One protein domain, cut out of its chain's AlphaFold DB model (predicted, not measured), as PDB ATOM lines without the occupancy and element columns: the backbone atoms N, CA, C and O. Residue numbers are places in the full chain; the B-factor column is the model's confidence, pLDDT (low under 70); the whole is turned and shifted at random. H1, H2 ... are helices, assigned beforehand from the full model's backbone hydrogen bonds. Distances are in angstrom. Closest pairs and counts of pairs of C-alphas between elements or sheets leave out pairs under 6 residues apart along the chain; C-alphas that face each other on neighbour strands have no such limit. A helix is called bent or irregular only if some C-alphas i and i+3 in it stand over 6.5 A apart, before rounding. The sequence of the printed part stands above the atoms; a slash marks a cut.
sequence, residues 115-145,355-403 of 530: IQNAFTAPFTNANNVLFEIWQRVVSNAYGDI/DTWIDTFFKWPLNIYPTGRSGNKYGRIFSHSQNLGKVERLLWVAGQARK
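What this domain is: This is residues 115 to 145 and 355 to 403 of the 530 residues of an uncharacterized protein of Clostridiaceae bacterium (UniProt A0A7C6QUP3). A loose-jointed group of four helices, in which H4 packs on both H1 and H2 at large angles, while H3 sits off at one side between a 13-residue loop and a tight turn. The kinked H1 reaches toward one end of the long axis, and the loop of residues 364 to 376 swings out to the other. The printed part has 80 residues with four named helices in the order H1, H2, H3, H4 and no named strand; the class is all helix. It is compact, with a radius of gyration of the C-alphas of 12.5 A, and elongated, spanning 39 by 25 by 18 A.

How they stand to each other: H1, residues 126 to 142, touches H4, residues 388 to 403, with residues 133 to 138 alone; the closest C-alphas, of Val 137 and Ala 398, are 6.2 A apart. They run the same way at a steep tilt of 63 degrees. H2, residues 356 to 363, touches H4 at residues 392 to 399 alone, the closest C-alphas being those of Ile 358 and Leu 395 at 6.9 A; at 71 degrees the two are only just about perpendicular. H3, residues 377 to 383, is close to H4 but not clearly touching: the closest C-alphas, of Phe 382 and Leu 388, are 7.7 A apart. H3 is apart from H1 and H2, and H1 is apart from H2. In H2 every O i to N i+4 pair is within hydrogen-bond range, against 10 of 13 in H1, 2 of 3 in H3 and 10 of 12 in H4.

Where its parts are: H1 begins at C-alpha 126 (36.276, -17.425, -10.796) and is 22.1 A long, with a kink of 30 degrees near residue 134; it is irregular, but only just, with C-alphas 137 and 140 6.51 A apart. H2 and H3 are each 10.5 A long. H4 is 21.7 A long and ends at C-alpha 403 (24.588, -34.641, -4.165).

The domain as a whole: The C-alphas farthest apart, of Gly 143 and Arg 373, are 41.1 A apart. Residues 146 to 354 are not printed, and C-alphas 145 and 355 are 23.0 A apart across the cut. The link H2 to H3 is long and H3 to H4 tight. Mean pLDDT of the printed part is 92.5; residue 373 is under 70.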
ATOM      1  N   ILE A 115      43.375 -25.611 -13.622       96.94
ATOM      2  CA  ILE A 115      42.244 -25.001 -12.918       96.94
ATOM      3  C   ILE A 115      42.539 -23.547 -12.541       96.94
ATOM      4  O   ILE A 115      41.692 -22.676 -12.734       96.94
ATOM      5  N   GLN A 116      43.744 -23.265 -12.038       94.19
ATOM      6  CA  GLN A 116      44.136 -21.930 -11.558       94.19
ATOM      7  C   GLN A 116      44.099 -20.847 -12.646       94.19
ATOM      8  O   GLN A 116      43.905 -19.675 -12.336       94.19
ATOM      9  N   ASN A 117      44.258 -21.233 -13.912       91.81
ATOM     10  CA  ASN A 117      44.296 -20.314 -15.053       91.81
ATOM     11  C   ASN A 117      43.141 -20.545 -16.040       91.81
ATOM     12  O   ASN A 117      43.217 -20.133 -17.196       91.81
ATOM     13  N   ALA A 118      42.073 -21.213 -15.594       96.31
ATOM     14  CA  ALA A 118      40.957 -21.605 -16.447       96.31
ATOM     15  C   ALA A 118      40.228 -20.415 -17.086       96.31
ATOM     16  O   ALA A 118      39.807 -20.512 -18.236       96.31
ATOM     17  N   PHE A 119      40.070 -19.305 -16.360       97.19
ATOM     18  CA  PHE A 119      39.366 -18.110 -16.824       97.19
ATOM     19  C   PHE A 119      40.278 -16.885 -16.911       97.19
ATOM     20  O   PHE A 119      41.078 -16.609 -16.017       97.19
ATOM     21  N   THR A 120      40.108 -16.100 -17.972       96.38
ATOM     22  CA  THR A 120      40.775 -14.803 -18.161       96.38
ATOM     23  C   THR A 120      39.815 -13.651 -17.874       96.38
ATOM     24  O   THR A 120      38.619 -13.866 -17.662       96.38
ATOM     25  N   ALA A 121      40.310 -12.407 -17.884       94.88
ATOM     26  CA  ALA A 121      39.466 -11.223 -17.722       94.88
ATOM     27  C   ALA A 121      38.277 -11.271 -18.705       94.88
ATOM     28  O   ALA A 121      38.492 -11.634 -19.858       94.88
ATOM     29  N   PRO A 122      37.042 -10.940 -18.286       93.81
ATOM     30  CA  PRO A 122      36.669 -10.366 -16.989       93.81
ATOM     31  C   PRO A 122      36.369 -11.403 -15.885       93.81
ATOM     32  O   PRO A 122      35.898 -11.029 -14.816       93.81
ATOM     33  N   PHE A 123      36.605 -12.696 -16.123       95.62
ATOM     34  CA  PHE A 123      36.200 -13.800 -15.244       95.62
ATOM     35  C   PHE A 123      37.319 -14.349 -14.349       95.62
ATOM     36  O   PHE A 123      37.117 -15.362 -13.686       95.62
ATOM     37  N   THR A 124      38.473 -13.685 -14.271       96.00
ATOM     38  CA  THR A 124      39.638 -14.149 -13.495       96.00
ATOM     39  C   THR A 124      39.309 -14.482 -12.034       96.00
ATOM     40  O   THR A 124      39.846 -15.442 -11.494       96.00
ATOM     41  N   ASN A 125      38.367 -13.768 -11.406       94.25
ATOM     42  CA  ASN A 125      37.954 -14.033 -10.021       94.25
ATOM     43  C   ASN A 125      37.340 -15.432  -9.815       94.25
ATOM     44  O   ASN A 125      37.371 -15.950  -8.701       94.25
ATOM     45  N   ALA A 126      36.803 -16.063 -10.867       97.12
ATOM     46  CA  ALA A 126      36.276 -17.425 -10.796       97.12
ATOM     47  C   ALA A 126      37.376 -18.463 -10.507       97.12
ATOM     48  O   ALA A 126      37.091 -19.510  -9.929       97.12
ATOM     49  N   ASN A 127      38.635 -18.173 -10.852       97.62
ATOM     50  CA  ASN A 127      39.746 -19.096 -10.613       97.62
ATOM     51  C   ASN A 127      40.020 -19.307  -9.117       97.62
ATOM     52  O   ASN A 127      40.380 -20.412  -8.721       97.62
ATOM     53  N   ASN A 128      39.790 -18.291  -8.275       96.06
ATOM     54  CA  ASN A 128      40.039 -18.376  -6.832       96.06
ATOM     55  C   ASN A 128      39.140 -19.432  -6.179       96.06
ATOM     56  O   ASN A 128      39.621 -20.351  -5.520       96.06
ATOM     57  N   VAL A 129      37.827 -19.354  -6.423       97.25
ATOM     58  CA  VAL A 129      36.885 -20.346  -5.891       97.25
ATOM     59  C   VAL A 129      37.106 -21.729  -6.507       97.25
ATOM     60  O   VAL A 129      36.955 -22.725  -5.809       97.25
ATOM     61  N   LEU A 130      37.500 -21.825  -7.782       97.69
ATOM     62  CA  LEU A 130      37.832 -23.113  -8.397       97.69
ATOM     63  C   LEU A 130      39.025 -23.774  -7.708       97.69
ATOM     64  O   LEU A 130      38.985 -24.974  -7.447       97.69
ATOM     65  N   PHE A 131      40.058 -22.999  -7.382       96.50
ATOM     66  CA  PHE A 131      41.212 -23.515  -6.662       96.50
ATOM     67  C   PHE A 131      40.845 -23.977  -5.245       96.50
ATOM     68  O   PHE A 131      41.260 -25.056  -4.834       96.50
ATOM     69  N   GLU A 132      39.984 -23.248  -4.535       95.38
ATOM     70  CA  GLU A 132      39.473 -23.693  -3.231       95.38
ATOM     71  C   GLU A 132      38.638 -24.982  -3.334       95.38
ATOM     72  O   GLU A 132      38.798 -25.903  -2.528       95.38
ATOM     73  N   ILE A 133      37.781 -25.102  -4.358       95.88
ATOM     74  CA  ILE A 133      37.032 -26.342  -4.620       95.88
ATOM     75  C   ILE A 133      38.011 -27.492  -4.886       95.88
ATOM     76  O   ILE A 133      37.804 -28.593  -4.379       95.88
ATOM     77  N   TRP A 134      39.081 -27.247  -5.644       96.44
ATOM     78  CA  TRP A 134      40.121 -28.235  -5.914       96.44
ATOM     79  C   TRP A 134      40.814 -28.705  -4.632       96.44
ATOM     80  O   TRP A 134      40.826 -29.906  -4.360       96.44
ATOM     81  N   GLN A 135      41.315 -27.778  -3.810       94.00
ATOM     82  CA  GLN A 135      41.978 -28.110  -2.544       94.00
ATOM     83  C   GLN A 135      41.075 -28.956  -1.642       94.00
ATOM     84  O   GLN A 135      41.506 -29.941  -1.035       94.00
ATOM     85  N   ARG A 136      39.786 -28.610  -1.590       91.00
ATOM     86  CA  ARG A 136      38.827 -29.297  -0.728       91.00
ATOM     87  C   ARG A 136      38.443 -30.677  -1.253       91.00
ATOM     88  O   ARG A 136      38.525 -31.653  -0.511       91.00
ATOM     89  N   VAL A 137      38.014 -30.742  -2.513       92.12
ATOM     90  CA  VAL A 137      37.368 -31.923  -3.100       92.12
ATOM     91  C   VAL A 137      38.382 -32.878  -3.722       92.12
ATOM     92  O   VAL A 137      38.153 -34.083  -3.713       92.12
ATOM     93  N   VAL A 138      39.498 -32.376  -4.256       93.94
ATOM     94  CA  VAL A 138      40.445 -33.157  -5.067       93.94
ATOM     95  C   VAL A 138      41.711 -33.520  -4.310       93.94
ATOM     96  O   VAL A 138      42.031 -34.708  -4.212       93.94
ATOM     97  N   SER A 139      42.422 -32.542  -3.749       92.94
ATOM     98  CA  SER A 139      43.734 -32.776  -3.128       92.94
ATOM     99  C   SER A 139      43.658 -33.838  -2.021       92.94
ATOM    100  O   SER A 139      44.441 -34.792  -1.994       92.94
ATOM    101  N   ASN A 140      42.615 -33.771  -1.191       83.69
ATOM    102  CA  ASN A 140      42.422 -34.704  -0.080       83.69
ATOM    103  C   ASN A 140      41.836 -36.063  -0.486       83.69
ATOM    104  O   ASN A 140      42.244 -37.082   0.064       83.69
ATOM    105  N   ALA A 141      40.902 -36.111  -1.440       87.19
ATOM    106  CA  ALA A 141      40.175 -37.348  -1.754       87.19
ATOM    107  C   ALA A 141      40.769 -38.131  -2.934       87.19
ATOM    108  O   ALA A 141      40.702 -39.356  -2.952       87.19
ATOM    109  N   TYR A 142      41.394 -37.446  -3.895       90.50
ATOM    110  CA  TYR A 142      41.808 -38.035  -5.176       90.50
ATOM    111  C   TYR A 142      43.312 -37.935  -5.455       90.50
ATOM    112  O   TYR A 142      43.779 -38.502  -6.438       90.50
ATOM    113  N   GLY A 143      44.080 -37.297  -4.564       91.12
ATOM    114  CA  GLY A 143      45.545 -37.264  -4.646       91.12
ATOM    115  C   GLY A 143      46.081 -36.105  -5.481       91.12
ATOM    116  O   GLY A 143      47.112 -36.255  -6.120       91.12
ATOM    117  N   ASP A 144      45.368 -34.975  -5.476       94.75
ATOM    118  CA  ASP A 144      45.747 -33.745  -6.191       94.75
ATOM    119  C   ASP A 144      45.816 -33.900  -7.718       94.75
ATOM    120  O   ASP A 144      46.610 -33.264  -8.406       94.75
ATOM    121  N   ILE A 145      44.960 -34.771  -8.255       95.75
ATOM    122  CA  ILE A 145      44.879 -35.091  -9.679       95.75
ATOM    123  C   ILE A 145      43.501 -35.699  -9.988       95.75
ATOM    124  O   ILE A 145      42.950 -36.438  -9.166       95.75
ATOM    125  N   ASP A 355      25.407 -29.195 -18.271       90.56
ATOM    126  CA  ASP A 355      24.081 -29.587 -17.799       90.56
ATOM    127  C   ASP A 355      23.545 -28.585 -16.760       90.56
ATOM    128  O   ASP A 355      24.155 -27.548 -16.515       90.56
ATOM    129  N   THR A 356      22.403 -28.882 -16.136       88.06
ATOM    130  CA  THR A 356      21.793 -28.007 -15.122       88.06
ATOM    131  C   THR A 356      22.719 -27.719 -13.933       88.06
ATOM    132  O   THR A 356      22.663 -26.630 -13.368       88.06
ATOM    133  N   TRP A 357      23.589 -28.660 -13.550       89.81
ATOM    134  CA  TRP A 357      24.522 -28.471 -12.437       89.81
ATOM    135  C   TRP A 357      25.676 -27.565 -12.832       89.81
ATOM    136  O   TRP A 357      25.981 -26.621 -12.111       89.81
ATOM    137  N   ILE A 358      26.276 -27.794 -13.997       94.56
ATOM    138  CA  ILE A 358      27.314 -26.901 -14.520       94.56
ATOM    139  C   ILE A 358      26.758 -25.487 -14.743       94.56
ATOM    140  O   ILE A 358      27.414 -24.502 -14.412       94.56
ATOM    141  N   ASP A 359      25.517 -25.371 -15.220       93.00
ATOM    142  CA  ASP A 359      24.832 -24.085 -15.362       93.00
ATOM    143  C   ASP A 359      24.669 -23.361 -14.011       93.00
ATOM    144  O   ASP A 359      24.926 -22.163 -13.896       93.00
ATOM    145  N   THR A 360      24.328 -24.117 -12.967       93.56
ATOM    146  CA  THR A 360      24.232 -23.663 -11.568       93.56
ATOM    147  C   THR A 360      25.597 -23.188 -11.042       93.56
ATOM    148  O   THR A 360      25.670 -22.143 -10.392       93.56
ATOM    149  N   PHE A 361      26.697 -23.870 -11.387       96.50
ATOM    150  CA  PHE A 361      28.057 -23.398 -11.092       96.50
ATOM    151  C   PHE A 361      28.380 -22.068 -11.781       96.50
ATOM    152  O   PHE A 361      28.896 -21.156 -11.135       96.50
ATOM    153  N   PHE A 362      28.054 -21.940 -13.073       95.75
ATOM    154  CA  PHE A 362      28.278 -20.707 -13.834       95.75
ATOM    155  C   PHE A 362      27.539 -19.515 -13.235       95.75
ATOM    156  O   PHE A 362      28.093 -18.413 -13.211       95.75
ATOM    157  N   LYS A 363      26.303 -19.736 -12.771       94.06
ATOM    158  CA  LYS A 363      25.516 -18.724 -12.069       94.06
ATOM    159  C   LYS A 363      26.180 -18.371 -10.746       94.06
ATOM    160  O   LYS A 363      26.680 -17.272 -10.601       94.06
ATOM    161  N   TRP A 364      26.209 -19.267  -9.768       94.44
ATOM    162  CA  TRP A 364      26.510 -18.835  -8.402       94.44
ATOM    163  C   TRP A 364      27.998 -18.920  -8.053       94.44
ATOM    164  O   TRP A 364      28.632 -17.872  -8.114       94.44
ATOM    165  N   PRO A 365      28.608 -20.081  -7.743       95.50
ATOM    166  CA  PRO A 365      30.007 -20.112  -7.326       95.50
ATOM    167  C   PRO A 365      30.940 -19.319  -8.236       95.50
ATOM    168  O   PRO A 365      31.745 -18.553  -7.730       95.50
ATOM    169  N   LEU A 366      30.800 -19.438  -9.559       96.75
ATOM    170  CA  LEU A 366      31.708 -18.768 -10.492       96.75
ATOM    171  C   LEU A 366      31.280 -17.335 -10.842       96.75
ATOM    172  O   LEU A 366      32.143 -16.515 -11.140       96.75
ATOM    173  N   ASN A 367      29.979 -17.020 -10.810       95.00
ATOM    174  CA  ASN A 367      29.423 -15.719 -11.211       95.00
ATOM    175  C   ASN A 367      29.926 -15.219 -12.581       95.00
ATOM    176  O   ASN A 367      30.284 -14.055 -12.762       95.00
ATOM    177  N   ILE A 368      29.977 -16.125 -13.559       94.06
ATOM    178  CA  ILE A 368      30.422 -15.849 -14.939       94.06
ATOM    179  C   ILE A 368      29.262 -15.847 -15.935       94.06
ATOM    180  O   ILE A 368      29.411 -15.504 -17.110       94.06
ATOM    181  N   TYR A 369      28.084 -16.248 -15.472       91.06
ATOM    182  CA  TYR A 369      26.877 -16.257 -16.271       91.06
ATOM    183  C   TYR A 369      26.467 -14.805 -16.600       91.06
ATOM    184  O   TYR A 369      26.574 -13.924 -15.746       91.06
ATOM    185  N   PRO A 370      26.011 -14.495 -17.824       84.94
ATOM    186  CA  PRO A 370      25.554 -13.151 -18.170       84.94
ATOM    187  C   PRO A 370      24.200 -12.825 -17.523       84.94
ATOM    188  O   PRO A 370      23.245 -13.591 -17.634       84.94
ATOM    189  N   THR A 371      24.090 -11.652 -16.904       78.25
ATOM    190  CA  THR A 371      22.817 -11.104 -16.416       78.25
ATOM    191  C   THR A 371      21.979 -10.571 -17.587       78.25
ATOM    192  O   THR A 371      22.492  -9.841 -18.436       78.25
ATOM    193  N   GLY A 372      20.685 -10.907 -17.638       71.38
ATOM    194  CA  GLY A 372      19.746 -10.436 -18.670       71.38
ATOM    195  C   GLY A 372      19.629 -11.328 -19.918       71.38
ATOM    196  O   GLY A 372      20.158 -12.438 -19.982       71.38
ATOM    197  N   ARG A 373      18.888 -10.857 -20.935       66.81
ATOM    198  CA  ARG A 373      18.707 -11.585 -22.204       66.81
ATOM    199  C   ARG A 373      19.953 -11.425 -23.082       66.81
ATOM    200  O   ARG A 373      20.096 -10.420 -23.766       66.81
ATOM    201  N   SER A 374      20.830 -12.429 -23.095       72.62
ATOM    202  CA  SER A 374      21.941 -12.525 -24.054       72.62
ATOM    203  C   SER A 374      21.733 -13.698 -25.007       72.62
ATOM    204  O   SER A 374      21.510 -14.828 -24.577       72.62
ATOM    205  N   GLY A 375      21.833 -13.431 -26.311       73.06
ATOM    206  CA  GLY A 375      21.806 -14.462 -27.346       73.06
ATOM    207  C   GLY A 375      23.129 -15.217 -27.516       73.06
ATOM    208  O   GLY A 375      23.146 -16.183 -28.272       73.06
ATOM    209  N   ASN A 376      24.216 -14.784 -26.861       85.12
ATOM    210  CA  ASN A 376      25.575 -15.337 -26.980       85.12
ATOM    211  C   ASN A 376      26.161 -15.651 -25.593       85.12
ATOM    212  O   ASN A 376      27.223 -15.156 -25.200       85.12
ATOM    213  N   LYS A 377      25.382 -16.366 -24.784       88.06
ATOM    214  CA  LYS A 377      25.701 -16.591 -23.378       88.06
ATOM    215  C   LYS A 377      26.957 -17.443 -23.237       88.06
ATOM    216  O   LYS A 377      27.856 -17.094 -22.474       88.06
ATOM    217  N   TYR A 378      26.989 -18.569 -23.937       94.12
ATOM    218  CA  TYR A 378      28.063 -19.538 -23.802       94.12
ATOM    219  C   TYR A 378      29.286 -19.114 -24.605       94.12
ATOM    220  O   TYR A 378      30.396 -19.250 -24.104       94.12
ATOM    221  N   GLY A 379      29.120 -18.493 -25.775       94.31
ATOM    222  CA  GLY A 379      30.241 -17.934 -26.528       94.31
ATOM    223  C   GLY A 379      31.054 -16.924 -25.718       94.31
ATOM    224  O   GLY A 379      32.283 -16.952 -25.779       94.31
ATOM    225  N   ARG A 380      30.416 -16.096 -24.875       93.56
ATOM    226  CA  ARG A 380      31.143 -15.192 -23.963       93.56
ATOM    227  C   ARG A 380      31.954 -15.942 -22.902       93.56
ATOM    228  O   ARG A 380      33.098 -15.571 -22.666       93.56
ATOM    229  N   ILE A 381      31.375 -16.960 -22.264       95.56
ATOM    230  CA  ILE A 381      32.067 -17.760 -21.238       95.56
ATOM    231  C   ILE A 381      33.267 -18.476 -21.864       95.56
ATOM    232  O   ILE A 381      34.389 -18.343 -21.389       95.56
ATOM    233  N   PHE A 382      33.037 -19.167 -22.980       96.38
ATOM    234  CA  PHE A 382      34.052 -19.988 -23.623       96.38
ATOM    235  C   PHE A 382      35.201 -19.159 -24.223       96.38
ATOM    236  O   PHE A 382      36.353 -19.576 -24.151       96.38
ATOM    237  N   SER A 383      34.923 -17.973 -24.776       94.69
ATOM    238  CA  SER A 383      35.966 -17.090 -25.336       94.69
ATOM    239  C   SER A 383      36.941 -16.524 -24.299       94.69
ATOM    240  O   SER A 383      38.038 -16.126 -24.675       94.69
ATOM    241  N   HIS A 384      36.581 -16.528 -23.013       95.94
ATOM    242  CA  HIS A 384      37.429 -16.055 -21.911       95.94
ATOM    243  C   HIS A 384      37.874 -17.212 -21.013       95.94
ATOM    244  O   HIS A 384      37.983 -17.065 -19.794       95.94
ATOM    245  N   SER A 385      38.065 -18.387 -21.613       95.75
ATOM    246  CA  SER A 385      38.407 -19.600 -20.884       95.75
ATOM    247  C   SER A 385      39.330 -20.523 -21.669       95.75
ATOM    248  O   SER A 385      39.344 -20.530 -22.903       95.75
ATOM    249  N   GLN A 386      40.066 -21.345 -20.933       94.50
ATOM    250  CA  GLN A 386      40.932 -22.389 -21.455       94.50
ATOM    251  C   GLN A 386      40.619 -23.704 -20.746       94.50
ATOM    252  O   GLN A 386      40.245 -23.717 -19.576       94.50
ATOM    253  N   ASN A 387      40.764 -24.817 -21.467       94.00
ATOM    254  CA  ASN A 387      40.643 -26.166 -20.914       94.00
ATOM    255  C   ASN A 387      39.345 -26.427 -20.119       94.00
ATOM    256  O   ASN A 387      39.352 -27.164 -19.133       94.00
ATOM    257  N   LEU A 388      38.208 -25.855 -20.542       96.81
ATOM    258  CA  LEU A 388      36.932 -26.002 -19.827       96.81
ATOM    259  C   LEU A 388      36.486 -27.460 -19.643       96.81
ATOM    260  O   LEU A 388      35.788 -27.771 -18.681       96.81
ATOM    261  N   GLY A 389      36.907 -28.371 -20.514       97.06
ATOM    262  CA  GLY A 389      36.689 -29.802 -20.341       97.06
ATOM    263  C   GLY A 389      37.392 -30.372 -19.108       97.06
ATOM    264  O   GLY A 389      36.849 -31.265 -18.463       97.06
ATOM    265  N   LYS A 390      38.556 -29.841 -18.729       97.50
ATOM    266  CA  LYS A 390      39.232 -30.203 -17.477       97.50
ATOM    267  C   LYS A 390      38.569 -29.544 -16.265       97.50
ATOM    268  O   LYS A 390      38.359 -30.206 -15.252       97.50
ATOM    269  N   VAL A 391      38.145 -28.283 -16.394       97.94
ATOM    270  CA  VAL A 391      37.351 -27.583 -15.361       97.94
ATOM    271  C   VAL A 391      36.055 -28.335 -15.064       97.94
ATOM    272  O   VAL A 391      35.673 -28.494 -13.907       97.94
ATOM    273  N   GLU A 392      35.395 -28.861 -16.094       97.62
ATOM    274  CA  GLU A 392      34.180 -29.654 -15.935       97.62
ATOM    275  C   GLU A 392      34.397 -30.892 -15.067       97.62
ATOM    276  O   GLU A 392      33.520 -31.188 -14.265       97.62
ATOM    277  N   ARG A 393      35.555 -31.567 -15.127       96.25
ATOM    278  CA  ARG A 393      35.837 -32.705 -14.230       96.25
ATOM    279  C   ARG A 393      35.812 -32.292 -12.767       96.25
ATOM    280  O   ARG A 393      35.188 -32.983 -11.964       96.25
ATOM    281  N   LEU A 394      36.437 -31.163 -12.432       96.88
ATOM    282  CA  LEU A 394      36.413 -30.620 -11.075       96.88
ATOM    283  C   LEU A 394      34.978 -30.309 -10.635       96.88
ATOM    284  O   LEU A 394      34.530 -30.780  -9.589       96.88
ATOM    285  N   LEU A 395      34.245 -29.544 -11.448       97.06
ATOM    286  CA  LEU A 395      32.875 -29.141 -11.123       97.06
ATOM    287  C   LEU A 395      31.930 -30.341 -11.028       97.06
ATOM    288  O   LEU A 395      31.060 -30.381 -10.158       97.06
ATOM    289  N   TRP A 396      32.113 -31.342 -11.888       94.12
ATOM    290  CA  TRP A 396      31.339 -32.572 -11.869       94.12
ATOM    291  C   TRP A 396      31.589 -33.358 -10.585       94.12
ATOM    292  O   TRP A 396      30.623 -33.684  -9.897       94.12
ATOM    293  N   VAL A 397      32.851 -33.606 -10.207       93.12
ATOM    294  CA  VAL A 397      33.184 -34.319  -8.960       93.12
ATOM    295  C   VAL A 397      32.666 -33.551  -7.742       93.12
ATOM    296  O   VAL A 397      32.027 -34.150  -6.879       93.12
ATOM    297  N   ALA A 398      32.834 -32.226  -7.698       94.69
ATOM    298  CA  ALA A 398      32.300 -31.387  -6.623       94.69
ATOM    299  C   ALA A 398      30.764 -31.445  -6.542       94.69
ATOM    300  O   ALA A 398      30.194 -31.571  -5.453       94.69
ATOM    301  N   GLY A 399      30.087 -31.414  -7.692       92.81
ATOM    302  CA  GLY A 399      28.638 -31.559  -7.793       92.81
ATOM    303  C   GLY A 399      28.147 -32.936  -7.340       92.81
ATOM    304  O   GLY A 399      27.164 -33.017  -6.608       92.81
ATOM    305  N   GLN A 400      28.830 -34.023  -7.719       89.69
ATOM    306  CA  GLN A 400      28.499 -35.371  -7.242       89.69
ATOM    307  C   GLN A 400      28.718 -35.499  -5.736       89.69
ATOM    308  O   GLN A 400      27.818 -35.945  -5.030       89.69
ATOM    309  N   ALA A 401      29.861 -35.030  -5.232       90.50
ATOM    310  CA  ALA A 401      30.175 -35.046  -3.810       90.50
ATOM    311  C   ALA A 401      29.122 -34.274  -2.990       90.50
ATOM    312  O   ALA A 401      28.712 -34.739  -1.928       90.50
ATOM    313  N   ARG A 402      28.606 -33.152  -3.514       90.25
ATOM    314  CA  ARG A 402      27.494 -32.402  -2.906       90.25
ATOM    315  C   ARG A 402      26.168 -33.169  -2.928       90.25
ATOM    316  O   ARG A 402      25.452 -33.136  -1.932       90.25
ATOM    317  N   LYS A 403      25.834 -33.854  -4.030       84.62
ATOM    318  CA  LYS A 403      24.588 -34.641  -4.165       84.62
ATOM    319  C   LYS A 403      24.502 -35.796  -3.176       84.62
ATOM    320  O   LYS A 403      23.423 -36.073  -2.674       84.62
TER     321      LYS A 403